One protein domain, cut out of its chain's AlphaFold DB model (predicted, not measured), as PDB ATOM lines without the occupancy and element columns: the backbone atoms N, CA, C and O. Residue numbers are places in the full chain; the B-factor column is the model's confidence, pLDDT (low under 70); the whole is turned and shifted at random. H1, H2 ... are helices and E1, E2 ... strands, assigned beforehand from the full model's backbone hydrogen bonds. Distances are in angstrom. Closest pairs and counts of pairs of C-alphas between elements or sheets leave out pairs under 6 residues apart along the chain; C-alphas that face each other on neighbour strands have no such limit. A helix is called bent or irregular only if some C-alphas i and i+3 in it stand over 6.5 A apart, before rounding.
ATOM      1  N   LEU A 469     -17.093  47.565 -39.125       84.25
ATOM      2  CA  LEU A 469     -16.149  47.236 -38.050       84.25
ATOM      3  C   LEU A 469     -14.988  46.361 -38.534       84.25
ATOM      4  O   LEU A 469     -13.906  46.387 -37.950       84.25
ATOM      5  N   ALA A 470     -15.219  45.575 -39.585       84.12
ATOM      6  CA  ALA A 470     -14.198  44.854 -40.333       84.12
ATOM      7  C   ALA A 470     -14.755  44.412 -41.694       84.12
ATOM      8  O   ALA A 470     -15.960  44.193 -41.827       84.12
ATOM      9  N   ALA A 471     -13.894  44.177 -42.678       86.19
ATOM     10  CA  ALA A 471     -14.250  43.381 -43.854       86.19
ATOM     11  C   ALA A 471     -13.598  41.989 -43.803       86.19
ATOM     12  O   ALA A 471     -12.653  41.759 -43.056       86.19
ATOM     13  N   THR A 472     -14.087  41.024 -44.571       83.81
ATOM     14  CA  THR A 472     -13.449  39.713 -44.747       83.81
ATOM     15  C   THR A 472     -13.832  39.119 -46.102       83.81
ATOM     16  O   THR A 472     -14.607  39.703 -46.864       83.81
ATOM     17  N   LEU A 473     -13.273  37.958 -46.416       81.56
ATOM     18  CA  LEU A 473     -13.576  37.189 -47.608       81.56
ATOM     19  C   LEU A 473     -14.247  35.874 -47.202       81.56
ATOM     20  O   LEU A 473     -13.644  35.039 -46.538       81.56
ATOM     21  N   VAL A 474     -15.504  35.684 -47.604       73.12
ATOM     22  CA  VAL A 474     -16.266  34.458 -47.326       73.12
ATOM     23  C   VAL A 474     -16.252  33.581 -48.570       73.12
ATOM     24  O   VAL A 474     -16.562  34.039 -49.668       73.12
ATOM     25  N   THR A 475     -15.884  32.314 -48.409       70.62
ATOM     26  CA  THR A 475     -15.905  31.338 -49.504       70.62
ATOM     27  C   THR A 475     -17.247  30.621 -49.512       70.62
ATOM     28  O   THR A 475     -17.543  29.851 -48.604       70.62
ATOM     29  N   ASP A 476     -18.055  30.874 -50.538       66.06
ATOM     30  CA  ASP A 476     -19.372  30.261 -50.679       66.06
ATOM     31  C   ASP A 476     -19.234  28.795 -51.132       66.06
ATOM     32  O   ASP A 476     -18.795  28.489 -52.249       66.06
ATOM     33  N   ALA A 477     -19.626  27.883 -50.238       58.31
ATOM     34  CA  ALA A 477     -19.617  26.443 -50.471       58.31
ATOM     35  C   ALA A 477     -20.605  26.004 -51.571       58.31
ATOM     36  O   ALA A 477     -20.355  25.004 -52.244       58.31
ATOM     37  N   ALA A 478     -21.697  26.747 -51.787       56.81
ATOM     38  CA  ALA A 478     -22.666  26.489 -52.850       56.81
ATOM     39  C   ALA A 478     -22.175  27.016 -54.210       56.81
ATOM     40  O   ALA A 478     -22.349  26.345 -55.230       56.81
ATOM     41  N   SER A 479     -21.491  28.164 -54.242       56.84
ATOM     42  CA  SER A 479     -20.930  28.765 -55.469       56.84
ATOM     43  C   SER A 479     -19.553  28.207 -55.860       56.84
ATOM     44  O   SER A 479     -18.666  28.951 -56.278       56.84
ATOM     45  N   ALA A 480     -19.363  26.890 -55.732       65.62
ATOM     46  CA  ALA A 480     -18.155  26.162 -56.142       65.62
ATOM     47  C   ALA A 480     -16.827  26.723 -55.575       65.62
ATOM     48  O   ALA A 480     -15.789  26.650 -56.234       65.62
ATOM     49  N   GLY A 481     -16.850  27.283 -54.360       68.06
ATOM     50  CA  GLY A 481     -15.668  27.875 -53.731       68.06
ATOM     51  C   GLY A 481     -15.346  29.296 -54.202       68.06
ATOM     52  O   GLY A 481     -14.223  29.763 -54.010       68.06
ATOM     53  N   LYS A 482     -16.302  30.008 -54.816       74.44
ATOM     54  CA  LYS A 482     -16.151  31.433 -55.122       74.44
ATOM     55  C   LYS A 482     -16.014  32.238 -53.828       74.44
ATOM     56  O   LYS A 482     -16.847  32.149 -52.926       74.44
ATOM     57  N   THR A 483     -14.976  33.062 -53.773       75.75
ATOM     58  CA  THR A 483     -14.731  33.989 -52.669       75.75
ATOM     59  C   THR A 483     -15.450  35.320 -52.900       75.75
ATOM     60  O   THR A 483     -15.291  35.956 -53.948       75.75
ATOM     61  N   ASN A 484     -16.213  35.741 -51.898       78.94
ATOM     62  CA  ASN A 484     -17.100  36.896 -51.901       78.94
ATOM     63  C   ASN A 484     -16.677  37.900 -50.816       78.94
ATOM     64  O   ASN A 484     -16.205  37.502 -49.751       78.94
ATOM     65  N   LEU A 485     -16.854  39.199 -51.072       82.94
ATOM     66  CA  LEU A 485     -16.619  40.241 -50.068       82.94
ATOM     67  C   LEU A 485     -17.696  40.167 -48.980       82.94
ATOM     68  O   LEU A 485     -18.879  40.107 -49.296       82.94
ATOM     69  N   ALA A 486     -17.301  40.222 -47.712       81.69
ATOM     70  CA  ALA A 486     -18.209  40.409 -46.589       81.69
ATOM     71  C   ALA A 486     -17.769  41.615 -45.753       81.69
ATOM     72  O   ALA A 486     -16.581  41.806 -45.508       81.69
ATOM     73  N   ALA A 487     -18.721  42.423 -45.304       84.50
ATOM     74  CA  ALA A 487     -18.512  43.567 -44.428       84.50
ATOM     75  C   ALA A 487     -19.325  43.376 -43.146       84.50
ATOM     76  O   ALA A 487     -20.494  43.000 -43.193       84.50
ATOM     77  N   ILE A 488     -18.700  43.600 -41.998       80.06
ATOM     78  CA  ILE A 488     -19.245  43.277 -40.680       80.06
ATOM     79  C   ILE A 488     -19.641  44.573 -39.983       80.06
ATOM     80  O   ILE A 488     -18.819  45.478 -39.833       80.06
ATOM     81  N   THR A 489     -20.892  44.658 -39.549       82.00
ATOM     82  CA  THR A 489     -21.381  45.715 -38.657       82.00
ATOM     83  C   THR A 489     -21.593  45.145 -37.255       82.00
ATOM     84  O   THR A 489     -21.427  43.946 -37.035       82.00
ATOM     85  N   GLU A 490     -21.988  45.995 -36.308       73.94
ATOM     86  CA  GLU A 490     -22.334  45.581 -34.943       73.94
ATOM     87  C   GLU A 490     -23.412  44.485 -34.919       73.94
ATOM     88  O   GLU A 490     -23.327  43.535 -34.147       73.94
ATOM     89  N   SER A 491     -24.429  44.581 -35.780       69.12
ATOM     90  CA  SER A 491     -25.622  43.724 -35.726       69.12
ATOM     91  C   SER A 491     -25.795  42.779 -36.919       69.12
ATOM     92  O   SER A 491     -26.649  41.892 -36.865       69.12
ATOM     93  N   THR A 492     -25.029  42.946 -38.002       72.88
ATOM     94  CA  THR A 492     -25.246  42.214 -39.262       72.88
ATOM     95  C   THR A 492     -23.965  41.984 -40.070       72.88
ATOM     96  O   THR A 492     -22.950  42.652 -39.866       72.88
ATOM     97  N   VAL A 493     -24.023  41.064 -41.042       75.56
ATOM     98  CA  VAL A 493     -22.953  40.848 -42.030       75.56
ATOM     99  C   VAL A 493     -23.498  41.083 -43.435       75.56
ATOM    100  O   VAL A 493     -24.422  40.407 -43.870       75.56
ATOM    101  N   ALA A 494     -22.914  42.030 -44.162       79.12
ATOM    102  CA  ALA A 494     -23.286  42.372 -45.529       79.12
ATOM    103  C   ALA A 494     -22.372  41.651 -46.534       79.12
ATOM    104  O   ALA A 494     -21.168  41.898 -46.547       79.12
ATOM    105  N   VAL A 495     -22.916  40.766 -47.373       74.00
ATOM    106  CA  VAL A 495     -22.151  39.875 -48.270       74.00
ATOM    107  C   VAL A 495     -22.424  40.178 -49.746       74.00
ATOM    108  O   VAL A 495     -23.570  40.320 -50.170       74.00
ATOM    109  N   ASP A 496     -21.368  40.235 -50.556       75.69
ATOM    110  CA  ASP A 496     -21.434  40.230 -52.018       75.69
ATOM    111  C   ASP A 496     -21.886  38.843 -52.487       75.69
ATOM    112  O   ASP A 496     -21.102  37.900 -52.533       75.69
ATOM    113  N   LEU A 497     -23.158  38.689 -52.854       64.69
ATOM    114  CA  LEU A 497     -23.662  37.411 -53.372       64.69
ATOM    115  C   LEU A 497     -23.180  37.114 -54.808       64.69
ATOM    116  O   LEU A 497     -23.564  36.099 -55.394       64.69
ATOM    117  N   GLY A 498     -22.358  37.985 -55.402       57.12
ATOM    118  CA  GLY A 498     -21.615  37.733 -56.630       57.12
ATOM    119  C   GLY A 498     -22.484  37.515 -57.868       57.12
ATOM    120  O   GLY A 498     -22.030  36.850 -58.806       57.12
ATOM    121  N   ARG A 499     -23.725  38.018 -57.850       54.81
ATOM    122  CA  ARG A 499     -24.750  37.811 -58.886       54.81
ATOM    123  C   ARG A 499     -24.596  38.820 -60.034       54.81
ATOM    124  O   ARG A 499     -24.266  39.976 -59.772       54.81
ATOM    125  N   PRO A 500     -24.873  38.445 -61.298       40.28
ATOM    126  CA  PRO A 500     -24.937  39.408 -62.399       40.28
ATOM    127  C   PRO A 500     -26.018  40.464 -62.117       40.28
ATOM    128  O   PRO A 500     -27.177  40.107 -61.929       40.28
ATOM    129  N   GLY A 501     -25.643  41.746 -62.055       43.88
ATOM    130  CA  GLY A 501     -26.552  42.829 -61.647       43.88
ATOM    131  C   GLY A 501     -26.797  42.934 -60.132       43.88
ATOM    132  O   GLY A 501     -27.733  43.606 -59.710       43.88
ATOM    133  N   GLY A 502     -25.981  42.271 -59.303       44.25
ATOM    134  CA  GLY A 502     -26.044  42.368 -57.845       44.25
ATOM    135  C   GLY A 502     -25.728  43.780 -57.347       44.25
ATOM    136  O   GLY A 502     -24.576  44.196 -57.319       44.25
ATOM    137  N   ASN A 503     -26.764  44.503 -56.929       49.03
ATOM    138  CA  ASN A 503     -26.692  45.904 -56.519       49.03
ATOM    139  C   ASN A 503     -26.369  46.081 -55.019       49.03
ATOM    140  O   ASN A 503     -27.043  46.859 -54.352       49.03
ATOM    141  N   GLY A 504     -25.385  45.375 -54.452       58.06
ATOM    142  CA  GLY A 504     -25.045  45.580 -53.039       58.06
ATOM    143  C   GLY A 504     -24.331  44.445 -52.314       58.06
ATOM    144  O   GLY A 504     -24.516  43.269 -52.627       58.06
ATOM    145  N   LEU A 505     -23.622  44.815 -51.243       63.66
ATOM    146  CA  LEU A 505     -23.368  43.912 -50.119       63.66
ATOM    147  C   LEU A 505     -24.704  43.666 -49.407       63.66
ATOM    148  O   LEU A 505     -25.197  44.546 -48.705       63.66
ATOM    149  N   THR A 506     -25.309  42.502 -49.641       68.88
ATOM    150  CA  THR A 506     -26.630  42.128 -49.118       68.88
ATOM    151  C   THR A 506     -26.522  41.772 -47.646       68.88
ATOM    152  O   THR A 506     -25.722  40.914 -47.277       68.88
ATOM    153  N   VAL A 507     -27.315  42.423 -46.804       70.88
ATOM    154  CA  VAL A 507     -27.271  42.232 -45.355       70.88
ATOM    155  C   VAL A 507     -27.949  40.922 -44.956       70.88
ATOM    156  O   VAL A 507     -29.122  40.704 -45.242       70.88
ATOM    157  N   LEU A 508     -27.192  40.075 -44.262       67.56
ATOM    158  CA  LEU A 508     -27.623  38.820 -43.659       67.56
ATOM    159  C   LEU A 508     -27.502  38.909 -42.132       67.56
ATOM    160  O   LEU A 508     -26.591  39.547 -41.585       67.56
ATOM    161  N   THR A 509     -28.389  38.212 -41.431       67.94
ATOM    162  CA  THR A 509     -28.194  37.881 -40.016       67.94
ATOM    163  C   THR A 509     -27.058  36.874 -39.841       67.94
ATOM    164  O   THR A 509     -26.705  36.123 -40.756       67.94
ATOM    165  N   LEU A 510     -26.514  36.793 -38.625       64.94
ATOM    166  CA  LEU A 510     -25.528  35.769 -38.284       64.94
ATOM    167  C   LEU A 510     -26.110  34.347 -38.429       64.94
ATOM    168  O   LEU A 510     -25.403  33.442 -38.866       64.94
ATOM    169  N   ALA A 511     -27.401  34.150 -38.141       65.00
ATOM    170  CA  ALA A 511     -28.091  32.877 -38.347       65.00
ATOM    171  C   ALA A 511     -28.176  32.492 -39.839       65.00
ATOM    172  O   ALA A 511     -27.835  31.365 -40.201       65.00
ATOM    173  N   GLU A 512     -28.547  33.427 -40.721       67.06
ATOM    174  CA  GLU A 512     -28.584  33.211 -42.178       67.06
ATOM    175  C   GLU A 512     -27.188  32.955 -42.759       67.06
ATOM    176  O   GLU A 512     -27.023  32.049 -43.577       67.06
ATOM    177  N   LEU A 513     -26.164  33.683 -42.298       64.75
ATOM    178  CA  LEU A 513     -24.775  33.449 -42.696       64.75
ATOM    179  C   LEU A 513     -24.298  32.044 -42.294       64.75
ATOM    180  O   LEU A 513     -23.605  31.379 -43.062       64.75
ATOM    181  N   ASN A 514     -24.668  31.561 -41.107       63.41
ATOM    182  CA  ASN A 514     -24.312  30.215 -40.656       63.41
ATOM    183  C   ASN A 514     -25.092  29.119 -41.395       63.41
ATOM    184  O   ASN A 514     -24.505  28.094 -41.744       63.41
ATOM    185  N   ALA A 515     -26.369  29.355 -41.714       63.66
ATOM    186  CA  ALA A 515     -27.152  28.471 -42.573       63.66
ATOM    187  C   ALA A 515     -26.553  28.380 -43.992       63.66
ATOM    188  O   ALA A 515     -26.399  27.278 -44.520       63.66
ATOM    189  N   ALA A 516     -26.135  29.509 -44.578       57.41
ATOM    190  CA  ALA A 516     -25.444  29.551 -45.870       57.41
ATOM    191  C   ALA A 516     -24.088  28.816 -45.845       57.41
ATOM    192  O   ALA A 516     -23.721  28.158 -46.815       57.41
ATOM    193  N   ASN A 517     -23.374  28.864 -44.716       55.75
ATOM    194  CA  ASN A 517     -22.108  28.154 -44.502       55.75
ATOM    195  C   ASN A 517     -22.270  26.695 -44.016       55.75
ATOM    196  O   ASN A 517     -21.279  26.053 -43.665       55.75
ATOM    197  N   GLY A 518     -23.494  26.150 -43.993       51.44
ATOM    198  CA  GLY A 518     -23.752  24.739 -43.680       51.44
ATOM    199  C   GLY A 518     -23.581  24.344 -42.207       51.44
ATOM    200  O   GLY A 518     -23.370  23.167 -41.912       51.44
ATOM    201  N   VAL A 519     -23.664  25.296 -41.272       52.56
ATOM    202  CA  VAL A 519     -23.635  25.005 -39.830       52.56
ATOM    203  C   VAL A 519     -24.972  24.384 -39.411       52.56
ATOM    204  O   VAL A 519     -26.036  24.945 -39.657       52.56
ATOM    205  N   ALA A 520     -24.916  23.209 -38.778       40.78
ATOM    206  CA  ALA A 520     -26.080  22.337 -38.581       40.78
ATOM    207  C   ALA A 520     -27.127  22.827 -37.558       40.78
ATOM    208  O   ALA A 520     -28.212  22.253 -37.502       40.78
ATOM    209  N   ASP A 521     -26.818  23.856 -36.763       52.50
ATOM    210  CA  ASP A 521     -27.754  24.465 -35.811       52.50
ATOM    211  C   ASP A 521     -27.622  26.003 -35.809       52.50
ATOM    212  O   ASP A 521     -26.882  26.568 -34.998       52.50
ATOM    213  N   PRO A 522     -28.312  26.712 -36.723       47.50
ATOM    214  CA  PRO A 522     -28.314  28.173 -36.741       47.50
ATOM    215  C   PRO A 522     -29.032  28.795 -35.530       47.50
ATOM    216  O   PRO A 522     -28.849  29.984 -35.286       47.50
ATOM    217  N   ALA A 523     -29.802  28.031 -34.740       48.22
ATOM    218  CA  ALA A 523     -30.471  28.545 -33.541       48.22
ATOM    219  C   ALA A 523     -29.516  28.703 -32.341       48.22
ATOM    220  O   ALA A 523     -29.841  29.411 -31.388       48.22
ATOM    221  N   ALA A 524     -28.319  28.106 -32.394       47.28
ATOM    222  CA  ALA A 524     -27.264  28.324 -31.402       47.28
ATOM    223  C   ALA A 524     -26.671  29.750 -31.447       47.28
ATOM    224  O   ALA A 524     -26.075  30.196 -30.463       47.28
ATOM    225  N   LEU A 525     -26.850  30.475 -32.559       53.25
ATOM    226  CA  LEU A 525     -26.454  31.876 -32.727       53.25
ATOM    227  C   LEU A 525     -27.696  32.774 -32.833       53.25
ATOM    228  O   LEU A 525     -28.044  33.300 -33.887       53.25
ATOM    229  N   ASP A 526     -28.338  32.916 -31.673       56.62
ATOM    230  CA  ASP A 526     -29.407  33.860 -31.329       56.62
ATOM    231  C   ASP A 526     -29.178  35.281 -31.901       56.62
ATOM    232  O   ASP A 526     -28.050  35.778 -31.920       56.62
ATOM    233  N   GLU A 527     -30.252  35.978 -32.296       54.41
ATOM    234  CA  GLU A 527     -30.209  37.367 -32.792       54.41
ATOM    235  C   GLU A 527     -29.583  38.364 -31.796       54.41
ATOM    236  O   GLU A 527     -29.214  39.475 -32.175       54.41
ATOM    237  N   ARG A 528     -29.440  37.974 -30.522       60.03
ATOM    238  CA  ARG A 528     -28.730  38.731 -29.480       60.03
ATOM    239  C   ARG A 528     -27.205  38.792 -29.660       60.03
ATOM    240  O   ARG A 528     -26.564  39.580 -28.965       60.03
ATOM    241  N   PHE A 529     -26.602  37.984 -30.535       69.12
ATOM    242  CA  PHE A 529     -25.153  37.996 -30.760       69.12
ATOM    243  C   PHE A 529     -24.734  39.048 -31.793       69.12
ATOM    244  O   PHE A 529     -24.799  38.832 -33.001       69.12
ATOM    245  N   GLN A 530     -24.246  40.177 -31.290       78.94
ATOM    246  CA  GLN A 530     -23.630  41.248 -32.074       78.94
ATOM    247  C   GLN A 530     -22.136  40.973 -32.304       78.94
ATOM    248  O   GLN A 530     -21.431  40.551 -31.383       78.94
ATOM    249  N   LEU A 531     -21.643  41.227 -33.517       82.25
ATOM    250  CA  LEU A 531     -20.224  41.118 -33.875       82.25
ATOM    251  C   LEU A 531     -19.511  42.420 -33.506       82.25
ATOM    252  O   LEU A 531     -20.006  43.498 -33.807       82.25
ATOM    253  N   ALA A 532     -18.339  42.338 -32.880       85.94
ATOM    254  CA  ALA A 532     -17.604  43.515 -32.417       85.94
ATOM    255  C   ALA A 532     -16.207  43.667 -33.044       85.94
ATOM    256  O   ALA A 532     -15.744  44.792 -33.212       85.94
ATOM    257  N   ALA A 533     -15.540  42.569 -33.424       87.94
ATOM    258  CA  ALA A 533     -14.277  42.622 -34.172       87.94
ATOM    259  C   ALA A 533     -14.001  41.343 -34.982       87.94
ATOM    260  O   ALA A 533     -14.422  40.250 -34.601       87.94
ATOM    261  N   ARG A 534     -13.222  41.468 -36.063       89.25
ATOM    262  CA  ARG A 534     -12.544  40.352 -36.755       89.25
ATOM    263  C   ARG A 534     -11.187  40.095 -36.100       89.25
ATOM    264  O   ARG A 534     -10.529  41.041 -35.672       89.25
ATOM    265  N   VAL A 535     -10.725  38.847 -36.096       91.31
ATOM    266  CA  VAL A 535      -9.325  38.526 -35.779       91.31
ATOM    267  C   VAL A 535      -8.472  38.624 -37.057       91.31
ATOM    268  O   VAL A 535      -8.625  37.824 -37.977       91.31
ATOM    269  N   GLU A 536      -7.566  39.603 -37.162       87.94
ATOM    270  CA  GLU A 536      -6.604  39.675 -38.280       87.94
ATOM    271  C   GLU A 536      -5.783  38.376 -38.354       87.94
ATOM    272  O   GLU A 536      -5.398  37.823 -37.327       87.94
ATOM    273  N   GLY A 537      -5.525  37.856 -39.556       85.94
ATOM    274  CA  GLY A 537      -4.817  36.582 -39.742       85.94
ATOM    275  C   GLY A 537      -5.670  35.324 -39.509       85.94
ATOM    276  O   GLY A 537      -5.191  34.223 -39.776       85.94
ATOM    277  N   PHE A 538      -6.926  35.469 -39.073       86.50
ATOM    278  CA  PHE A 538      -7.901  34.383 -38.949       86.50
ATOM    279  C   PHE A 538      -9.262  34.790 -39.533       86.50
ATOM    280  O   PHE A 538     -10.144  35.270 -38.828       86.50
ATOM    281  N   GLU A 539      -9.428  34.573 -40.841       77.81
ATOM    282  CA  GLU A 539     -10.606  34.980 -41.630       77.81
ATOM    283  C   GLU A 539     -11.944  34.422 -41.106       77.81
ATOM    284  O   GLU A 539     -12.993  35.016 -41.355       77.81
ATOM    285  N   ASP A 540     -11.897  33.304 -40.371       79.44
ATOM    286  CA  ASP A 540     -13.029  32.569 -39.805       79.44
ATOM    287  C   ASP A 540     -13.358  32.913 -38.336       79.44
ATOM    288  O   ASP A 540     -14.327  32.359 -37.804       79.44
ATOM    289  N   TRP A 541     -12.597  33.807 -37.685       87.62
ATOM    290  CA  TRP A 541     -12.713  34.130 -36.254       87.62
ATOM    291  C   TRP A 541     -13.150  35.571 -35.958       87.62
ATOM    292  O   TRP A 541     -12.614  36.542 -36.500       87.62
ATOM    293  N   PHE A 542     -14.058  35.702 -34.986       87.94
ATOM    294  CA  PHE A 542     -14.653  36.970 -34.563       87.94
ATOM    295  C   PHE A 542     -14.763  37.083 -33.039       87.94
ATOM    296  O   PHE A 542     -14.853  36.082 -32.326       87.94
ATOM    297  N   VAL A 543     -14.794  38.324 -32.555       91.19
ATOM    298  CA  VAL A 543     -15.151  38.706 -31.184       91.19
ATOM    299  C   VAL A 543     -16.584  39.237 -31.200       91.19
ATOM    300  O   VAL A 543     -16.916  40.072 -32.043       91.19
ATOM    301  N   LEU A 544     -17.426  38.769 -30.282       89.69
ATOM    302  CA  LEU A 544     -18.789  39.267 -30.070       89.69
ATOM    303  C   LEU A 544     -18.803  40.443 -29.082       89.69
ATOM    304  O   LEU A 544     -17.892  40.574 -28.266       89.69
ATOM    305  N   SER A 545     -19.856  41.268 -29.084       87.88
ATOM    306  CA  SER A 545     -20.001  42.377 -28.118       87.88
ATOM    307  C   SER A 545     -20.068  41.904 -26.658       87.88
ATOM    308  O   SER A 545     -19.690  42.634 -25.746       87.88
ATOM    309  N   SER A 546     -20.455  40.643 -26.436       88.94
ATOM    310  CA  SER A 546     -20.394  39.933 -25.153       88.94
ATOM    311  C   SER A 546     -18.978  39.527 -24.712       88.94
ATOM    312  O   SER A 546     -18.827  38.861 -23.685       88.94
ATOM    313  N   GLY A 547     -17.948  39.840 -25.504       92.06
ATOM    314  CA  GLY A 547     -16.572  39.395 -25.303       92.06
ATOM    315  C   GLY A 547     -16.334  37.912 -25.611       92.06
ATOM    316  O   GLY A 547     -15.239  37.416 -25.359       92.06
ATOM    317  N   ASP A 548     -17.321  37.170 -26.126       92.75
ATOM    318  CA  ASP A 548     -17.122  35.785 -26.573       92.75
ATOM    319  C   ASP A 548     -16.322  35.736 -27.879       92.75
ATOM    320  O   ASP A 548     -16.597  36.490 -28.811       92.75
ATOM    321  N   LEU A 549     -15.383  34.795 -27.983       92.94
ATOM    322  CA  LEU A 549     -14.807  34.414 -29.269       92.94
ATOM    323  C   LEU A 549     -15.689  33.389 -29.978       92.94
ATOM    324  O   LEU A 549     -16.119  32.407 -29.372       92.94
ATOM    325  N   VAL A 550     -15.890  33.567 -31.281       88.12
ATOM    326  CA  VAL A 550     -16.610  32.620 -32.137       88.12
ATOM    327  C   VAL A 550     -15.822  32.336 -33.413       88.12
ATOM    328  O   VAL A 550     -15.249  33.236 -34.028       88.12
ATOM    329  N   LYS A 551     -15.813  31.066 -33.816       86.06
ATOM    330  CA  LYS A 551     -15.338  30.601 -35.117       86.06
ATOM    331  C   LYS A 551     -16.532  30.205 -35.974       86.06
ATOM    332  O   LYS A 551     -17.381  29.430 -35.530       86.06
ATOM    333  N   THR A 552     -16.564  30.683 -37.208       77.06
ATOM    334  CA  THR A 552     -17.586  30.332 -38.208       77.06
ATOM    335  C   THR A 552     -17.138  29.184 -39.123       77.06
ATOM    336  O   THR A 552     -15.959  28.833 -39.180       77.06
ATOM    337  N   GLY A 553     -18.082  28.578 -39.849       69.88
ATOM    338  CA  GLY A 553     -17.790  27.555 -40.860       69.88
ATOM    339  C   GLY A 553     -17.430  26.175 -40.292       69.88
ATOM    340  O   GLY A 553     -17.961  25.732 -39.272       69.88
ATOM    341  N   ALA A 554     -16.557  25.444 -40.994       68.25
ATOM    342  CA  ALA A 554     -16.267  24.038 -40.707       68.25
ATOM    343  C   ALA A 554     -15.564  23.840 -39.349       68.25
ATOM    344  O   ALA A 554     -14.456  24.336 -39.108       68.25
ATOM    345  N   GLY A 555     -16.209  23.085 -38.453       73.56
ATOM    346  CA  GLY A 555     -15.771  22.969 -37.058       73.56
ATOM    347  C   GLY A 555     -15.827  24.311 -36.320       73.56
ATOM    348  O   GLY A 555     -14.905  24.624 -35.565       73.56
ATOM    349  N   GLY A 556     -16.828  25.137 -36.634       79.31
ATOM    350  CA  GLY A 556     -17.155  26.360 -35.912       79.31
ATOM    351  C   GLY A 556     -17.714  26.088 -34.513       79.31
ATOM    352  O   GLY A 556     -18.049  24.955 -34.163       79.31
ATOM    353  N   GLY A 557     -17.781  27.141 -33.708       83.69
ATOM    354  CA  GLY A 557     -18.174  27.088 -32.303       83.69
ATOM    355  C   GLY A 557     -17.554  28.231 -31.503       83.69
ATOM    356  O   GLY A 557     -16.855  29.087 -32.047       83.69
ATOM    357  N   PHE A 558     -17.800  28.238 -30.201       88.88
ATOM    358  CA  PHE A 558     -17.301  29.255 -29.287       88.88
ATOM    359  C   PHE A 558     -15.913  28.895 -28.748       88.88
ATOM    360  O   PHE A 558     -15.667  27.781 -28.269       88.88
ATOM    361  N   GLY A 559     -15.014  29.873 -28.817       91.94
ATOM    362  CA  GLY A 559     -13.794  29.931 -28.024       91.94
ATOM    363  C   GLY A 559     -14.079  30.474 -26.615       91.94
ATOM    364  O   GLY A 559     -15.217  30.431 -26.139       91.94
ATOM    365  N   PRO A 560     -13.055  30.982 -25.913       95.25
ATOM    366  CA  PRO A 560     -13.240  31.566 -24.594       95.25
ATOM    367  C   PRO A 560     -13.865  32.966 -24.640       95.25
ATOM    368  O   PRO A 560     -13.698  33.714 -25.604       95.25
ATOM    369  N   ARG A 561     -14.520  33.345 -23.539       96.12
ATOM    370  CA  ARG A 561     -14.983  34.711 -23.270       96.12
ATOM    371  C   ARG A 561     -13.893  35.554 -22.612       96.12
ATOM    372  O   ARG A 561     -13.308  35.139 -21.611       96.12
ATOM    373  N   LEU A 562     -13.655  36.750 -23.135       98.00
ATOM    374  CA  LEU A 562     -12.817  37.771 -22.511       98.00
ATOM    375  C   LEU A 562     -13.512  38.306 -21.247       98.00
ATOM    376  O   LEU A 562     -14.689  38.664 -21.294       98.00
ATOM    377  N   LEU A 563     -12.799  38.356 -20.120       97.62
ATOM    378  CA  LEU A 563     -13.312  38.898 -18.857       97.62
ATOM    379  C   LEU A 563     -12.617  40.206 -18.487       97.62
ATOM    380  O   LEU A 563     -11.396  40.301 -18.564       97.62
ATOM    381  N   ALA A 564     -13.381  41.176 -17.998       96.25
ATOM    382  CA  ALA A 564     -12.843  42.365 -17.356       96.25
ATOM    383  C   ALA A 564     -12.145  42.011 -16.015       96.25
ATOM    384  O   ALA A 564     -12.343  40.913 -15.481       96.25
ATOM    385  N   PRO A 565     -11.339  42.920 -15.425       94.69
ATOM    386  CA  PRO A 565     -10.620  42.658 -14.172       94.69
ATOM    387  C   PRO A 565     -11.505  42.307 -12.960       94.69
ATOM    388  O   PRO A 565     -11.015  41.699 -12.010       94.69
ATOM    389  N   ASP A 566     -12.790  42.670 -12.983       94.94
ATOM    390  CA  ASP A 566     -13.789  42.332 -11.958       94.94
ATOM    391  C   ASP A 566     -14.469  40.961 -12.177       94.94
ATOM    392  O   ASP A 566     -15.255  40.516 -11.341       94.94
ATOM    393  N   GLY A 567     -14.157  40.275 -13.283       94.62
ATOM    394  CA  GLY A 567     -14.752  38.999 -13.680       94.62
ATOM    395  C   GLY A 567     -16.041  39.112 -14.503       94.62
ATOM    396  O   GLY A 567     -16.597  38.078 -14.880       94.62
ATOM    397  N   SER A 568     -16.521  40.322 -14.809       95.56
ATOM    398  CA  SER A 568     -17.625  40.530 -15.757       95.56
ATOM    399  C   SER A 568     -17.181  40.255 -17.208       95.56
ATOM    400  O   SER A 568     -15.980  40.186 -17.482       95.56
ATOM    401  N   PRO A 569     -18.105  40.073 -18.173       95.50
ATOM    402  CA  PRO A 569     -17.755  40.036 -19.593       95.50
ATOM    403  C   PRO A 569     -17.059  41.333 -20.018       95.50
ATOM    404  O   PRO A 569     -17.585  42.424 -19.783       95.50
ATOM    405  N   ALA A 570     -15.897  41.219 -20.663       95.50
ATOM    406  CA  ALA A 570     -15.170  42.380 -21.157       95.50
ATOM    407  C   ALA A 570     -16.002  43.153 -22.193       95.50
ATOM    408  O   ALA A 570     -16.776  42.562 -22.943       95.50
ATOM    409  N   GLN A 571     -15.828  44.473 -22.218       93.88
ATOM    410  CA  GLN A 571     -16.535  45.393 -23.109       93.88
ATOM    411  C   GLN A 571     -15.581  45.980 -24.153       93.88
ATOM    412  O   GLN A 571     -14.361  45.938 -23.985       93.88
ATOM    413  N   GLY A 572     -16.146  46.526 -25.231       89.88
ATOM    414  CA  GLY A 572     -15.376  47.118 -26.322       89.88
ATOM    415  C   GLY A 572     -14.674  48.444 -25.964       89.88
ATOM    416  O   GLY A 572     -14.863  48.974 -24.868       89.88
ATOM    417  N   PRO A 573     -13.880  49.014 -26.893       92.44
ATOM    418  CA  PRO A 573     -13.577  48.490 -28.230       92.44
ATOM    419  C   PRO A 573     -12.770  47.188 -28.185       92.44
ATOM    420  O   PRO A 573     -12.048  46.928 -27.221       92.44
ATOM    421  N   PHE A 574     -12.910  46.369 -29.228       93.94
ATOM    422  CA  PHE A 574     -12.195  45.104 -29.376       93.94
ATOM    423  C   PHE A 574     -11.301  45.143 -30.617       93.94
ATOM    424  O   PHE A 574     -11.735  45.567 -31.685       93.94
ATOM    425  N   HIS A 575     -10.076  44.640 -30.493       94.44
ATOM    426  CA  HIS A 575      -9.169  44.394 -31.617       94.44
ATOM    427  C   HIS A 575      -8.520  43.029 -31.409       94.44
ATOM    428  O   HIS A 575      -8.295  42.616 -30.272       94.44
ATOM    429  N   ALA A 576      -8.216  42.297 -32.477       94.62
ATOM    430  CA  ALA A 576      -7.595  40.986 -32.343       94.62
ATOM    431  C   ALA A 576      -6.688  40.664 -33.528       94.62
ATOM    432  O   ALA A 576      -7.050  40.886 -34.680       94.62
ATOM    433  N   VAL A 577      -5.515  40.106 -33.229       94.31
ATOM    434  CA  VAL A 577      -4.488  39.733 -34.207       94.31
ATOM    435  C   VAL A 577      -3.996  38.311 -33.939       94.31
ATOM    436  O   VAL A 577      -3.598  37.952 -32.826       94.31
ATOM    437  N   GLY A 578      -4.046  37.478 -34.969       92.44
ATOM    438  CA  GLY A 578      -3.743  36.055 -34.941       92.44
ATOM    439  C   GLY A 578      -2.487  35.684 -35.726       92.44
ATOM    440  O   GLY A 578      -2.038  36.410 -36.608       92.44
ATOM    441  N   THR A 579      -1.911  34.525 -35.414       91.31
ATOM    442  CA  THR A 579      -0.926  33.857 -36.278       91.31
ATOM    443  C   THR A 579      -1.043  32.339 -36.173       91.31
ATOM    444  O   THR A 579      -1.415  31.814 -35.116       91.31
ATOM    445  N   ARG A 580      -0.688  31.631 -37.251       89.12
ATOM    446  CA  ARG A 580      -0.663  30.165 -37.346       89.12
ATOM    447  C   ARG A 580       0.672  29.697 -37.914       89.12
ATOM    448  O   ARG A 580       1.070  30.113 -38.995       89.12
ATOM    449  N   GLU A 581       1.320  28.776 -37.211       86.88
ATOM    450  CA  GLU A 581       2.594  28.169 -37.593       86.88
ATOM    451  C   GLU A 581       2.500  26.650 -37.429       86.88
ATOM    452  O   GLU A 581       2.508  26.118 -36.315       86.88
ATOM    453  N   GLY A 582       2.379  25.936 -38.551       84.25
ATOM    454  CA  GLY A 582       2.151  24.491 -38.544       84.25
ATOM    455  C   GLY A 582       0.876  24.130 -37.775       84.25
ATOM    456  O   GLY A 582      -0.215  24.563 -38.139       84.25
ATOM    457  N   SER A 583       1.021  23.343 -36.706       84.12
ATOM    458  CA  SER A 583      -0.072  22.938 -35.812       84.12
ATOM    459  C   SER A 583      -0.340  23.900 -34.646       84.12
ATOM    460  O   SER A 583      -1.237  23.637 -33.853       84.12
ATOM    461  N   ARG A 584       0.416  24.998 -34.498       86.75
ATOM    462  CA  ARG A 584       0.208  25.976 -33.416       86.75
ATOM    463  C   ARG A 584      -0.469  27.232 -33.943       86.75
ATOM    464  O   ARG A 584      -0.139  27.724 -35.019       86.75
ATOM    465  N   ALA A 585      -1.382  27.778 -33.153       92.25
ATOM    466  CA  ALA A 585      -1.998  29.068 -33.403       92.25
ATOM    467  C   ALA A 585      -2.057  29.890 -32.115       92.25
ATOM    468  O   ALA A 585      -2.122  29.354 -31.008       92.25
ATOM    469  N   SER A 586      -2.042  31.212 -32.253       94.62
ATOM    470  CA  SER A 586      -2.278  32.107 -31.122       94.62
ATOM    471  C   SER A 586      -2.932  33.408 -31.554       94.62
ATOM    472  O   SER A 586      -2.747  33.851 -32.688       94.62
ATOM    473  N   MET A 587      -3.658  34.021 -30.628       96.38
ATOM    474  CA  MET A 587      -4.316  35.311 -30.775       96.38
ATOM    475  C   MET A 587      -3.859  36.234 -29.645       96.38
ATOM    476  O   MET A 587      -3.835  35.831 -28.479       96.38
ATOM    477  N   VAL A 588      -3.521  37.474 -29.989       97.19
ATOM    478  CA  VAL A 588      -3.486  38.595 -29.045       97.19
ATOM    479  C   VAL A 588      -4.760  39.387 -29.279       97.19
ATOM    480  O   VAL A 588      -5.101  39.666 -30.427       97.19
ATOM    481  N   LEU A 589      -5.475  39.712 -28.211       97.62
ATOM    482  CA  LEU A 589      -6.746  40.426 -28.287       97.62
ATOM    483  C   LEU A 589      -6.726  41.614 -27.339       97.62
ATOM    484  O   LEU A 589      -6.004  41.593 -26.344       97.62
ATOM    485  N   SER A 590      -7.553  42.610 -27.606       97.31
ATOM    486  CA  SER A 590      -7.849  43.700 -26.692       97.31
ATOM    487  C   SER A 590      -9.346  43.812 -26.438       97.31
ATOM    488  O   SER A 590     -10.158  43.461 -27.294       97.31
ATOM    489  N   ALA A 591      -9.695  44.314 -25.259       96.94
ATOM    490  CA  ALA A 591     -11.043  44.738 -24.901       96.94
ATOM    491  C   ALA A 591     -10.917  45.913 -23.926       96.94
ATOM    492  O   ALA A 591     -10.236  45.776 -22.905       96.94
ATOM    493  N   ALA A 592     -11.516  47.057 -24.256       94.94
ATOM    494  CA  ALA A 592     -11.319  48.321 -23.548       94.94
ATOM    495  C   ALA A 592      -9.819  48.649 -23.375       94.94
ATOM    496  O   ALA A 592      -9.110  48.803 -24.368       94.94
ATOM    497  N   ASP A 593      -9.319  48.756 -22.143       96.12
ATOM    498  CA  ASP A 593      -7.921  49.056 -21.798       96.12
ATOM    499  C   ASP A 593      -7.064  47.799 -21.523       96.12
ATOM    500  O   ASP A 593      -5.941  47.906 -21.034       96.12
ATOM    501  N   GLN A 594      -7.573  46.598 -21.819       97.75
ATOM    502  CA  GLN A 594      -6.937  45.322 -21.472       97.75
ATOM    503  C   GLN A 594      -6.418  44.560 -22.694       97.75
ATOM    504  O   GLN A 594      -7.095  44.492 -23.719       97.75
ATOM    505  N   LEU A 595      -5.268  43.894 -22.548       97.75
ATOM    506  CA  LEU A 595      -4.738  42.905 -23.492       97.75
ATOM    507  C   LEU A 595      -4.909  41.474 -22.973       97.75
ATOM    508  O   LEU A 595      -4.635  41.169 -21.812       97.75
ATOM    509  N   TYR A 596      -5.261  40.573 -23.882       98.12
ATOM    510  CA  TYR A 596      -5.487  39.148 -23.667       98.12
ATOM    511  C   TYR A 596      -4.608  38.334 -24.610       98.12
ATOM    512  O   TYR A 596      -4.188  38.796 -25.672       98.12
ATOM    513  N   TYR A 597      -4.368  37.081 -24.239       96.50
ATOM    514  CA  TYR A 597      -3.662  36.134 -25.086       96.50
ATOM    515  C   TYR A 597      -4.287  34.755 -24.986       96.50
ATOM    516  O   TYR A 597      -4.511  34.249 -23.881       96.50
ATOM    517  N   TRP A 598      -4.469  34.136 -26.147       95.50
ATOM    518  CA  TRP A 598      -4.916  32.765 -26.285       95.50
ATOM    519  C   TRP A 598      -3.960  31.986 -27.183       95.50
ATOM    520  O   TRP A 598      -3.638  32.424 -28.283       95.50
ATOM    521  N   GLU A 599      -3.523  30.820 -26.720       93.00
ATOM    522  CA  GLU A 599      -2.882  29.810 -27.561       93.00
ATOM    523  C   GLU A 599      -3.911  28.716 -27.816       93.00
ATOM    524  O   GLU A 599      -4.523  28.224 -26.864       93.00
ATOM    525  N   LEU A 600      -4.119  28.367 -29.082       90.38
ATOM    526  CA  LEU A 600      -5.100  27.372 -29.496       90.38
ATOM    527  C   LEU A 600      -4.465  26.326 -30.414       90.38
ATOM    528  O   LEU A 600      -3.591  26.624 -31.230       90.38
ATOM    529  N   ASP A 601      -4.951  25.097 -30.286       87.12
ATOM    530  CA  ASP A 601      -4.767  24.047 -31.282       87.12
ATOM    531  C   ASP A 601      -5.885  24.198 -32.332       87.12
ATOM    532  O   ASP A 601      -7.058  24.053 -31.977       87.12
ATOM    533  N   PRO A 602      -5.577  24.494 -33.613       80.88
ATOM    534  CA  PRO A 602      -6.583  24.616 -34.670       80.88
ATOM    535  C   PRO A 602      -7.413  23.347 -34.916       80.88
ATOM    536  O   PRO A 602      -8.457  23.439 -35.561       80.88
ATOM    537  N   ALA A 603      -6.944  22.180 -34.459       81.31
ATOM    538  CA  ALA A 603      -7.632  20.899 -34.588       81.31
ATOM    539  C   ALA A 603      -8.490  20.534 -33.361       81.31
ATOM    540  O   ALA A 603      -9.253  19.566 -33.425       81.31
ATOM    541  N   ALA A 604      -8.393  21.278 -32.254       83.50
ATOM    542  CA  ALA A 604      -9.211  21.024 -31.073       83.50
ATOM    543  C   ALA A 604     -10.687  21.403 -31.325       83.50
ATOM    544  O   ALA A 604     -10.962  22.447 -31.926       83.50
ATOM    545  N   PRO A 605     -11.657  20.592 -30.860       84.06
ATOM    546  CA  PRO A 605     -13.071  20.928 -30.977       84.06
ATOM    547  C   PRO A 605     -13.413  22.144 -30.111       84.06
ATOM    548  O   PRO A 605     -12.977  22.250 -28.963       84.06
ATOM    549  N   LEU A 606     -14.225  23.045 -30.660       87.62
ATOM    550  CA  LEU A 606     -14.735  24.221 -29.956       87.62
ATOM    551  C   LEU A 606     -16.018  23.906 -29.182       87.62
ATOM    552  O   LEU A 606     -16.663  22.877 -29.392       87.62
ATOM    553  N   SER A 607     -16.395  24.807 -28.276       84.75
ATOM    554  CA  SER A 607     -17.625  24.668 -27.500       84.75
ATOM    555  C   SER A 607     -18.857  24.952 -28.361       84.75
ATOM    556  O   SER A 607     -18.882  25.914 -29.121       84.75
ATOM    557  N   ALA A 608     -19.931  24.182 -28.175       79.88
ATOM    558  CA  ALA A 608     -21.252  24.538 -28.704       79.88
ATOM    559  C   ALA A 608     -21.937  25.666 -27.895       79.88
ATOM    560  O   ALA A 608     -22.952  26.204 -28.320       79.88
ATOM    561  N   GLN A 609     -21.398  26.015 -26.722       81.06
ATOM    562  CA  GLN A 609     -21.948  27.008 -25.795       81.06
ATOM    563  C   GLN A 609     -20.971  28.171 -25.579       81.06
ATOM    564  O   GLN A 609     -19.795  27.948 -25.270       81.06
ATOM    565  N   ALA A 610     -21.479  29.402 -25.677       80.19
ATOM    566  CA  ALA A 610     -20.771  30.618 -25.278       80.19
ATOM    567  C   ALA A 610     -20.334  30.560 -23.798       80.19
ATOM    568  O   ALA A 610     -20.929  29.838 -22.996       80.19
ATOM    569  N   ALA A 611     -19.301  31.320 -23.427       80.38
ATOM    570  CA  ALA A 611     -18.728  31.369 -22.073       80.38
ATOM    571  C   ALA A 611     -18.228  30.043 -21.448       80.38
ATOM    572  O   ALA A 611     -17.845  30.045 -20.277       80.38
ATOM    573  N   ALA A 612     -18.182  28.922 -22.179       82.62
ATOM    574  CA  ALA A 612     -17.739  27.629 -21.631       82.62
ATOM    575  C   ALA A 612     -16.264  27.610 -21.172       82.62
ATOM    576  O   ALA A 612     -15.851  26.742 -20.406       82.62
ATOM    577  N   SER A 613     -15.466  28.573 -21.637       91.56
ATOM    578  CA  SER A 613     -14.127  28.877 -21.130       91.56
ATOM    579  C   SER A 613     -13.921  30.393 -21.099       91.56
ATOM    580  O   SER A 613     -14.682  31.137 -21.723       91.56
ATOM    581  N   THR A 614     -12.924  30.873 -20.356       95.62
ATOM    582  CA  THR A 614     -12.702  32.309 -20.132       95.62
ATOM    583  C   THR A 614     -11.227  32.699 -20.228       95.62
ATOM    584  O   THR A 614     -10.331  31.885 -19.998       95.62
ATOM    585  N   LEU A 615     -10.968  33.964 -20.565       97.25
ATOM    586  CA  LEU A 615      -9.643  34.581 -20.581       97.25
ATOM    587  C   LEU A 615      -9.624  35.799 -19.660       97.25
ATOM    588  O   LEU A 615     -10.342  36.771 -19.880       97.25
ATOM    589  N   ALA A 616      -8.750  35.749 -18.658       96.94
ATOM    590  CA  ALA A 616      -8.393  36.902 -17.842       96.94
ATOM    591  C   ALA A 616      -7.378  37.805 -18.581       96.94
ATOM    592  O   ALA A 616      -6.588  37.294 -19.392       96.94
ATOM    593  N   PRO A 617      -7.354  39.117 -18.281       96.94
ATOM    594  CA  PRO A 617      -6.404  40.049 -18.875       96.94
ATOM    595  C   PRO A 617      -4.957  39.714 -18.476       96.94
ATOM    596  O   PRO A 617      -4.689  39.088 -17.446       96.94
ATOM    597  N   ARG A 618      -4.008  40.104 -19.330       96.88
ATOM    598  CA  ARG A 618      -2.561  39.871 -19.171       96.88
ATOM    599  C   ARG A 618      -1.783  41.152 -18.912       96.88
ATOM    600  O   ARG A 618      -0.838  41.126 -18.131       96.88
ATOM    601  N   LEU A 619      -2.174  42.239 -19.573       97.19
ATOM    602  CA  LEU A 619      -1.580  43.567 -19.454       97.19
ATOM    603  C   LEU A 619      -2.692  44.615 -19.550       97.19
ATOM    604  O   LEU A 619      -3.656  44.417 -20.287       97.19
ATOM    605  N   THR A 620      -2.508  45.742 -18.871       96.69
ATOM    606  CA  THR A 620      -3.342  46.943 -18.993       96.69
ATOM    607  C   THR A 620      -2.424  48.071 -19.472       96.69
ATOM    608  O   THR A 620      -1.700  48.612 -18.635       96.69
ATOM    609  N   PRO A 621      -2.337  48.379 -20.785       94.69
ATOM    610  CA  PRO A 621      -1.343  49.328 -21.286       94.69
ATOM    611  C   PRO A 621      -1.453  50.722 -20.665       94.69
ATOM    612  O   PRO A 621      -0.454  51.281 -20.223       94.69
ATOM    613  N   GLU A 622      -2.675  51.247 -20.554       94.50
ATOM    614  CA  GLU A 622      -2.946  52.533 -19.913       94.50
ATOM    615  C   GLU A 622      -4.314  52.483 -19.204       94.50
ATOM    616  O   GLU A 622      -5.348  52.580 -19.868       94.50
ATOM    617  N   PRO A 623      -4.359  52.291 -17.870       94.06
ATOM    618  CA  PRO A 623      -5.612  52.101 -17.142       94.06
ATOM    619  C   PRO A 623      -6.624  53.233 -17.358       94.06
ATOM    620  O   PRO A 623      -6.324  54.404 -17.124       94.06
ATOM    621  N   GLY A 624      -7.841  52.874 -17.769       92.12
ATOM    622  CA  GLY A 624      -8.928  53.807 -18.075       92.12
ATOM    623  C   GLY A 624      -8.897  54.415 -19.483       92.12
ATOM    624  O   GLY A 624      -9.816  55.162 -19.822       92.12
ATOM    625  N   PHE A 625      -7.902  54.095 -20.317       93.69
ATOM    626  CA  PHE A 625      -7.810  54.574 -21.697       93.69
ATOM    627  C   PHE A 625      -7.923  53.404 -22.685       93.69
ATOM    628  O   PHE A 625      -7.065  52.520 -22.689       93.69
ATOM    629  N   PRO A 626      -8.962  53.372 -23.540       94.44
ATOM    630  CA  PRO A 626      -9.186  52.239 -24.421       94.44
ATOM    631  C   PRO A 626      -8.079  52.107 -25.470       94.44
ATOM    632  O   PRO A 626      -7.577  53.096 -26.013       94.44
ATOM    633  N   ILE A 627      -7.751  50.856 -25.776       95.38
ATOM    634  CA  ILE A 627      -6.925  50.456 -26.908       95.38
ATOM    635  C   ILE A 627      -7.691  50.775 -28.196       95.38
ATOM    636  O   ILE A 627      -8.877  50.466 -28.302       95.38
ATOM    637  N   ARG A 628      -7.014  51.406 -29.157       92.88
ATOM    638  CA  ARG A 628      -7.587  51.827 -30.448       92.88
ATOM    639  C   ARG A 628      -7.012  51.097 -31.653       92.88
ATOM    640  O   ARG A 628      -7.640  51.081 -32.703       92.88
ATOM    641  N   SER A 629      -5.809  50.548 -31.516       94.06
ATOM    642  CA  SER A 629      -5.160  49.760 -32.559       94.06
ATOM    643  C   SER A 629      -4.129  48.809 -31.948       94.06
ATOM    644  O   SER A 629      -3.555  49.085 -30.889       94.06
ATOM    645  N   LEU A 630      -3.923  47.666 -32.600       95.50
ATOM    646  CA  LEU A 630      -3.152  46.531 -32.100       95.50
ATOM    647  C   LEU A 630      -2.465  45.827 -33.272       95.50
ATOM    648  O   LEU A 630      -3.144  45.335 -34.165       95.50
ATOM    649  N   ALA A 631      -1.139  45.692 -33.228       95.19
ATOM    650  CA  ALA A 631      -0.374  44.973 -34.248       95.19
ATOM    651  C   ALA A 631       0.573  43.941 -33.622       95.19
ATOM    652  O   ALA A 631       1.265  44.221 -32.643       95.19
ATOM    653  N   ARG A 632       0.655  42.742 -34.212       93.56
ATOM    654  CA  ARG A 632       1.605  41.698 -33.797       93.56
ATOM    655  C   ARG A 632       2.914  41.817 -34.572       93.56
ATOM    656  O   ARG A 632       2.903  41.743 -35.796       93.56
ATOM    657  N   ASN A 633       4.045  41.853 -33.869       92.00
ATOM    658  CA  ASN A 633       5.364  41.795 -34.490       92.00
ATOM    659  C   ASN A 633       5.575  40.434 -35.178       92.00
ATOM    660  O   ASN A 633       5.850  39.426 -34.521       92.00
ATOM    661  N   ARG A 634       5.472  40.416 -36.512       87.50
ATOM    662  CA  ARG A 634       5.602  39.203 -37.338       87.50
ATOM    663  C   ARG A 634       7.027  38.624 -37.358       87.50
ATOM    664  O   ARG A 634       7.195  37.486 -37.779       87.50
ATOM    665  N   ALA A 635       8.041  39.343 -36.861       85.19
ATOM    666  CA  ALA A 635       9.390  38.795 -36.696       85.19
ATOM    667  C   ALA A 635       9.484  37.776 -35.540       85.19
ATOM    668  O   ALA A 635      10.394  36.947 -35.530       85.19
ATOM    669  N   VAL A 636       8.550  37.812 -34.578       87.88
ATOM    670  CA  VAL A 636       8.508  36.887 -33.434       87.88
ATOM    671  C   VAL A 636       7.560  35.724 -33.724       87.88
ATOM    672  O   VAL A 636       6.333  35.849 -33.641       87.88
ATOM    673  N   THR A 637       8.158  34.577 -34.040       85.75
ATOM    674  CA  THR A 637       7.459  33.346 -34.417       85.75
ATOM    675  C   THR A 637       7.223  32.414 -33.224       85.75
ATOM    676  O   THR A 637       8.029  32.316 -32.292       85.75
ATOM    677  N   LEU A 638       6.113  31.677 -33.251       84.69
ATOM    678  CA  LEU A 638       5.748  30.681 -32.240       84.69
ATOM    679  C   LEU A 638       6.777  29.548 -32.150       84.69
ATOM    680  O   LEU A 638       7.053  29.066 -31.046       84.69
ATOM    681  N   ALA A 639       7.341  29.133 -33.286       78.75
ATOM    682  CA  ALA A 639       8.335  28.066 -33.400       78.75
ATOM    683  C   ALA A 639       9.801  28.552 -33.411       78.75
ATOM    684  O   ALA A 639      10.709  27.722 -33.383       78.75
ATOM    685  N   GLY A 640      10.058  29.866 -33.458       72.12
ATOM    686  CA  GLY A 640      11.412  30.423 -33.572       72.12
ATOM    687  C   GLY A 640      12.300  30.162 -32.354       72.12
ATOM    688  O   GLY A 640      11.813  29.954 -31.248       72.12
ATOM    689  N   SER A 641      13.622  30.233 -32.519       69.31
ATOM    690  CA  SER A 641      14.598  30.082 -31.422       69.31
ATOM    691  C   SER A 641      14.702  31.296 -30.482       69.31
ATOM    692  O   SER A 641      15.476  31.254 -29.529       69.31
ATOM    693  N   SER A 642      13.933  32.360 -30.730       77.75
ATOM    694  CA  SER A 642      13.855  33.557 -29.890       77.75
ATOM    695  C   SER A 642      13.411  33.244 -28.458       77.75
ATOM    696  O   SER A 642      12.637  32.319 -28.209       77.75
ATOM    697  N   GLU A 643      13.871  34.058 -27.505       88.94
ATOM    698  CA  GLU A 643      13.396  33.998 -26.117       88.94
ATOM    699  C   GLU A 643      11.915  34.409 -26.007       88.94
ATOM    700  O   GLU A 643      11.172  33.893 -25.171       88.94
ATOM    701  N   LEU A 644      11.477  35.303 -26.898       90.56
ATOM    702  CA  LEU A 644      10.092  35.736 -27.044       90.56
ATOM    703  C   LEU A 644       9.308  34.788 -27.958       90.56
ATOM    704  O   LEU A 644       9.839  34.306 -28.961       90.56
ATOM    705  N   ASP A 645       8.030  34.572 -27.650       90.12
ATOM    706  CA  ASP A 645       7.065  33.873 -28.520       90.12
ATOM    707  C   ASP A 645       5.806  34.691 -28.847       90.12
ATOM    708  O   ASP A 645       5.018  34.321 -29.723       90.12
ATOM    709  N   VAL A 646       5.650  35.841 -28.193       93.75
ATOM    710  CA  VAL A 646       4.681  36.877 -28.540       93.75
ATOM    711  C   VAL A 646       5.383  38.223 -28.433       93.75
ATOM    712  O   VAL A 646       6.053  38.491 -27.437       93.75
ATOM    713  N   ALA A 647       5.212  39.081 -29.431       94.94
ATOM    714  CA  ALA A 647       5.560  40.492 -29.345       94.94
ATOM    715  C   ALA A 647       4.650  41.314 -30.263       94.94
ATOM    716  O   ALA A 647       4.052  40.776 -31.200       94.94
ATOM    717  N   GLY A 648       4.561  42.613 -30.013       95.62
ATOM    718  CA  GLY A 648       3.779  43.532 -30.825       95.62
ATOM    719  C   GLY A 648       3.703  44.920 -30.216       95.62
ATOM    720  O   GLY A 648       4.434  45.239 -29.278       95.62
ATOM    721  N   TRP A 649       2.806  45.727 -30.766       96.31
ATOM    722  CA  TRP A 649       2.588  47.111 -30.372       96.31
ATOM    723  C   TRP A 649       1.100  47.391 -30.205       96.31
ATOM    724  O   TRP A 649       0.261  46.769 -30.861       96.31
ATOM    725  N   VAL A 650       0.780  48.330 -29.323       96.19
ATOM    726  CA  VAL A 650      -0.589  48.740 -29.014       96.19
ATOM    727  C   VAL A 650      -0.657  50.259 -28.854       96.19
ATOM    728  O   VAL A 650       0.226  50.862 -28.244       96.19
ATOM    729  N   VAL A 651      -1.698  50.868 -29.417       94.50
ATOM    730  CA  VAL A 651      -2.018  52.296 -29.281       94.50
ATOM    731  C   VAL A 651      -3.238  52.443 -28.381       94.50
ATOM    732  O   VAL A 651      -4.247  51.765 -28.584       94.50
ATOM    733  N   THR A 652      -3.146  53.337 -27.399       91.69
ATOM    734  CA  THR A 652      -4.259  53.737 -26.524       91.69
ATOM    735  C   THR A 652      -4.864  55.053 -27.028       91.69
ATOM    736  O   THR A 652      -5.089  55.210 -28.225       91.69
ATOM    737  N   SER A 653      -5.145  56.027 -26.155       79.06
ATOM    738  CA  SER A 653      -5.689  57.326 -26.574       79.06
ATOM    739  C   SER A 653      -4.655  58.246 -27.232       79.06
ATOM    740  O   SER A 653      -5.008  59.017 -28.121       79.06
ATOM    741  N   ARG A 654      -3.402  58.189 -26.764       79.94
ATOM    742  CA  ARG A 654      -2.266  59.020 -27.214       79.94
ATOM    743  C   ARG A 654      -0.919  58.313 -27.110       79.94
ATOM    744  O   ARG A 654       0.036  58.742 -27.744       79.94
ATOM    745  N   ASN A 655      -0.837  57.266 -26.293       90.38
ATOM    746  CA  ASN A 655       0.407  56.583 -25.990       90.38
ATOM    747  C   ASN A 655       0.553  55.331 -26.856       90.38
ATOM    748  O   ASN A 655      -0.426  54.669 -27.218       90.38
ATOM    749  N   LEU A 656       1.802  55.019 -27.171       92.81
ATOM    750  CA  LEU A 656       2.209  53.818 -27.878       92.81
ATOM    751  C   LEU A 656       2.963  52.925 -26.894       92.81
ATOM    752  O   LEU A 656       3.794  53.410 -26.130       92.81
ATOM    753  N   PHE A 657       2.715  51.620 -26.932       94.50
ATOM    754  CA  PHE A 657       3.448  50.656 -26.114       94.50
ATOM    755  C   PHE A 657       3.912  49.476 -26.960       94.50
ATOM    756  O   PHE A 657       3.172  48.989 -27.817       94.50
ATOM    757  N   ALA A 658       5.110  48.973 -26.679       95.00
ATOM    758  CA  ALA A 658       5.526  47.636 -27.071       95.00
ATOM    759  C   ALA A 658       5.090  46.636 -25.991       95.00
ATOM    760  O   ALA A 658       5.227  46.895 -24.796       95.00
ATOM    761  N   PHE A 659       4.591  45.471 -26.398       96.62
ATOM    762  CA  PHE A 659       4.329  44.350 -25.496       96.62
ATOM    763  C   PHE A 659       5.104  43.113 -25.943       96.62
ATOM    764  O   PHE A 659       5.331  42.893 -27.135       96.62
ATOM    765  N   SER A 660       5.478  42.263 -24.990       96.06
ATOM    766  CA  SER A 660       6.091  40.967 -25.289       96.06
ATOM    767  C   SER A 660       5.792  39.905 -24.233       96.06
ATOM    768  O   SER A 660       5.449  40.215 -23.091       96.06
ATOM    769  N   ARG A 661       5.928  38.636 -24.631       95.19
ATOM    770  CA  ARG A 661       5.913  37.467 -23.751       95.19
ATOM    771  C   ARG A 661       7.218  36.695 -23.895       95.19
ATOM    772  O   ARG A 661       7.561  36.237 -24.985       95.19
ATOM    773  N   VAL A 662       7.901  36.506 -22.773       92.38
ATOM    774  CA  VAL A 662       9.037  35.594 -22.632       92.38
ATOM    775  C   VAL A 662       8.500  34.165 -22.589       92.38
ATOM    776  O   VAL A 662       7.731  33.809 -21.691       92.38
ATOM    777  N   ARG A 663       8.923  33.326 -23.540       88.94
ATOM    778  CA  ARG A 663       8.507  31.918 -23.648       88.94
ATOM    779  C   ARG A 663       8.852  31.135 -22.381       88.94
ATOM    780  O   ARG A 663       8.051  30.344 -21.884       88.94
ATOM    781  N   ALA A 664      10.039  31.376 -21.827       86.00
ATOM    782  CA  ALA A 664      10.473  30.796 -20.563       86.00
ATOM    783  C   ALA A 664       9.669  31.380 -19.384       86.00
ATOM    784  O   ALA A 664       9.903  32.496 -18.924       86.00
ATOM    785  N   GLY A 665       8.700  30.612 -18.881       83.06
ATOM    786  CA  GLY A 665       7.868  31.005 -17.738       83.06
ATOM    787  C   GLY A 665       6.707  31.952 -18.064       83.06
ATOM    788  O   GLY A 665       6.013  32.369 -17.140       83.06
ATOM    789  N   GLY A 666       6.469  32.282 -19.340       88.00
ATOM    790  CA  GLY A 666       5.279  33.012 -19.796       88.00
ATOM    791  C   GLY A 666       5.141  34.436 -19.250       88.00
ATOM    792  O   GLY A 666       4.021  34.939 -19.145       88.00
ATOM    793  N   ARG A 667       6.253  35.073 -18.858       93.19
ATOM    794  CA  ARG A 667       6.251  36.429 -18.290       93.19
ATOM    795  C   ARG A 667       5.937  37.457 -19.369       93.19
ATOM    796  O   ARG A 667       6.526  37.413 -20.444       93.19
ATOM    797  N   TRP A 668       5.045  38.385 -19.047       96.00
ATOM    798  CA  TRP A 668       4.700  39.510 -19.908       96.00
ATOM    799  C   TRP A 668       5.500  40.752 -19.529       96.00
ATOM    800  O   TRP A 668       5.750  40.992 -18.347       96.00
ATOM    801  N   ALA A 669       5.860  41.536 -20.537       95.44
ATOM    802  CA  ALA A 669       6.447  42.858 -20.398       95.44
ATOM    803  C   ALA A 669       5.676  43.862 -21.263       95.44
ATOM    804  O   ALA A 669       5.127  43.507 -22.311       95.44
ATOM    805  N   LEU A 670       5.655  45.108 -20.802       95.25
ATOM    806  CA  LEU A 670       5.080  46.264 -21.474       95.25
ATOM    807  C   LEU A 670       6.080  47.415 -21.333       95.25
ATOM    808  O   LEU A 670       6.523  47.701 -20.220       95.25
ATOM    809  N   GLU A 671       6.423  48.053 -22.442       93.44
ATOM    810  CA  GLU A 671       7.357  49.176 -22.507       93.44
ATOM    811  C   GLU A 671       6.668  50.336 -23.232       93.44
ATOM    812  O   GLU A 671       6.111  50.153 -24.315       93.44
ATOM    813  N   GLY A 672       6.635  51.514 -22.605       90.31
ATOM    814  CA  GLY A 672       6.105  52.722 -23.235       90.31
ATOM    815  C   GLY A 672       7.067  53.211 -24.311       90.31
ATOM    816  O   GLY A 672       8.271  53.256 -24.077       90.31
ATOM    817  N   LEU A 673       6.535  53.562 -25.478       87.81
ATOM    818  CA  LEU A 673       7.291  54.145 -26.578       87.81
ATOM    819  C   LEU A 673       6.942  55.628 -26.678       87.81
ATOM    820  O   LEU A 673       5.767  55.986 -26.803       87.81
ATOM    821  N   SER A 674       7.968  56.476 -26.676       79.06
ATOM    822  CA  SER A 674       7.880  57.932 -26.815       79.06
ATOM    823  C   SER A 674       7.483  58.327 -28.245       79.06
ATOM    824  O   SER A 674       8.276  58.906 -28.985       79.06
TER     825      SER A 674
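This is residues 469 to 674 of the 808 residues of an uncharacterized protein of Aggregicoccus sp. 17bor-14 (UniProt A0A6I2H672). Three sheets stand in a row along the longest axis: a curled sheet of seven strands in the middle, folded back on itself into two leaves, and a four-stranded antiparallel sheet at each end, E1 to E4 and E12 to E15, each partly face to face with it. The short helix H1 packs on the first end sheet, and the long link of residues 601 to 628 runs from the middle sheet to the last one. The printed part has 206 residues with 15 named strands and one named helix, E1 to E4, then H1, then E5 to E15; the middle sheet is mixed, in the order E8, E7, E6, E5, E9, E10, E11. The class is mostly strand, although under half of the residues, 101 of 206, are in named elements. The whole is compact, with a radius of gyration of the C-alphas of 17.6 A and spans of 51 by 36 by 33 A.

E1, residues 470 to 476, begins at C-alpha 470 (-14.198, 44.854, -40.333) and is 18.6 A long. E2, residues 482 to 488, measures 18.9 A; E3, residues 493 to 496, E4, residues 505 to 508, and H1, residues 510 to 516, are short. E5 is residues 531 to 536, E6 538 to 544, E7 548 to 551 and E8 557 to 562. E9, residues 574 to 581, spans 23.9 A from C-alpha 574 (-12.195, 45.104, -29.376); E10, residues 584 to 591, spans 23.5 A, and E11, residues 594 to 600, 19.7 A. E12 is residues 629 to 632. E13, residues 644 to 651, is 20.6 A long, E14, residues 656 to 662, 20.2 A, and E15, residues 667 to 673, 19.6 A, ending at C-alpha 673 (7.291, 54.145, -26.578).

E1 to E4 form a meander, each strand the antiparallel neighbour of the one before. E1 and E2 are a hairpin, with N 474 and O 484 2.9 A apart, within hydrogen-bond range. H1 is on this sheet at a height of 7.1 A, over none of its strands, but only just: two of its C-alphas fall on E4. Each O i to N i+4 pair of H1 is within hydrogen-bond range. The C-alphas of Ala 470 in E1 and Arg 534 in E5, the closest of these two strands, are 6.0 A apart. E5 to E8 and E9 to E11 are meanders too. E5 and E9 are parallel, with N 536 and O 576 at 2.8 A. E5 is the hinge of a folded sheet, one sheet bent back on itself: E8, E7 and E6 face E9, E10 and E11. E9 and E10 are a hairpin, with N 577 and O 588 2.9 A apart. E12 to E15 form the last meander; in the hairpin of E13 and E14, N 648 and O 659 are 3.0 A apart. The closest C-alphas of E9 and E12 are those of His 575 and Leu 630, 6.4 A. The three sheets make a stack, face to face in turn: the strands of the seven-stranded sheet stand at 26 degrees to those of the first sheet and at 44 degrees to those of the last.

The C-alphas farthest apart, those of Gly 501 and Gly 665, are 57.0 A from each other. The printed part has no cut. The links H1 to E5, E8 to E9, E11 to E12 and E12 to E13 are long; that from E11 to E12 has 28 residues. Residues 561 to 562 of E8 pair in parallel with residues 614 to 615 of it. The mean pLDDT of the printed part is 82.6; 42 residues are under 70, among them residues 497 to 506 and 508 to 529.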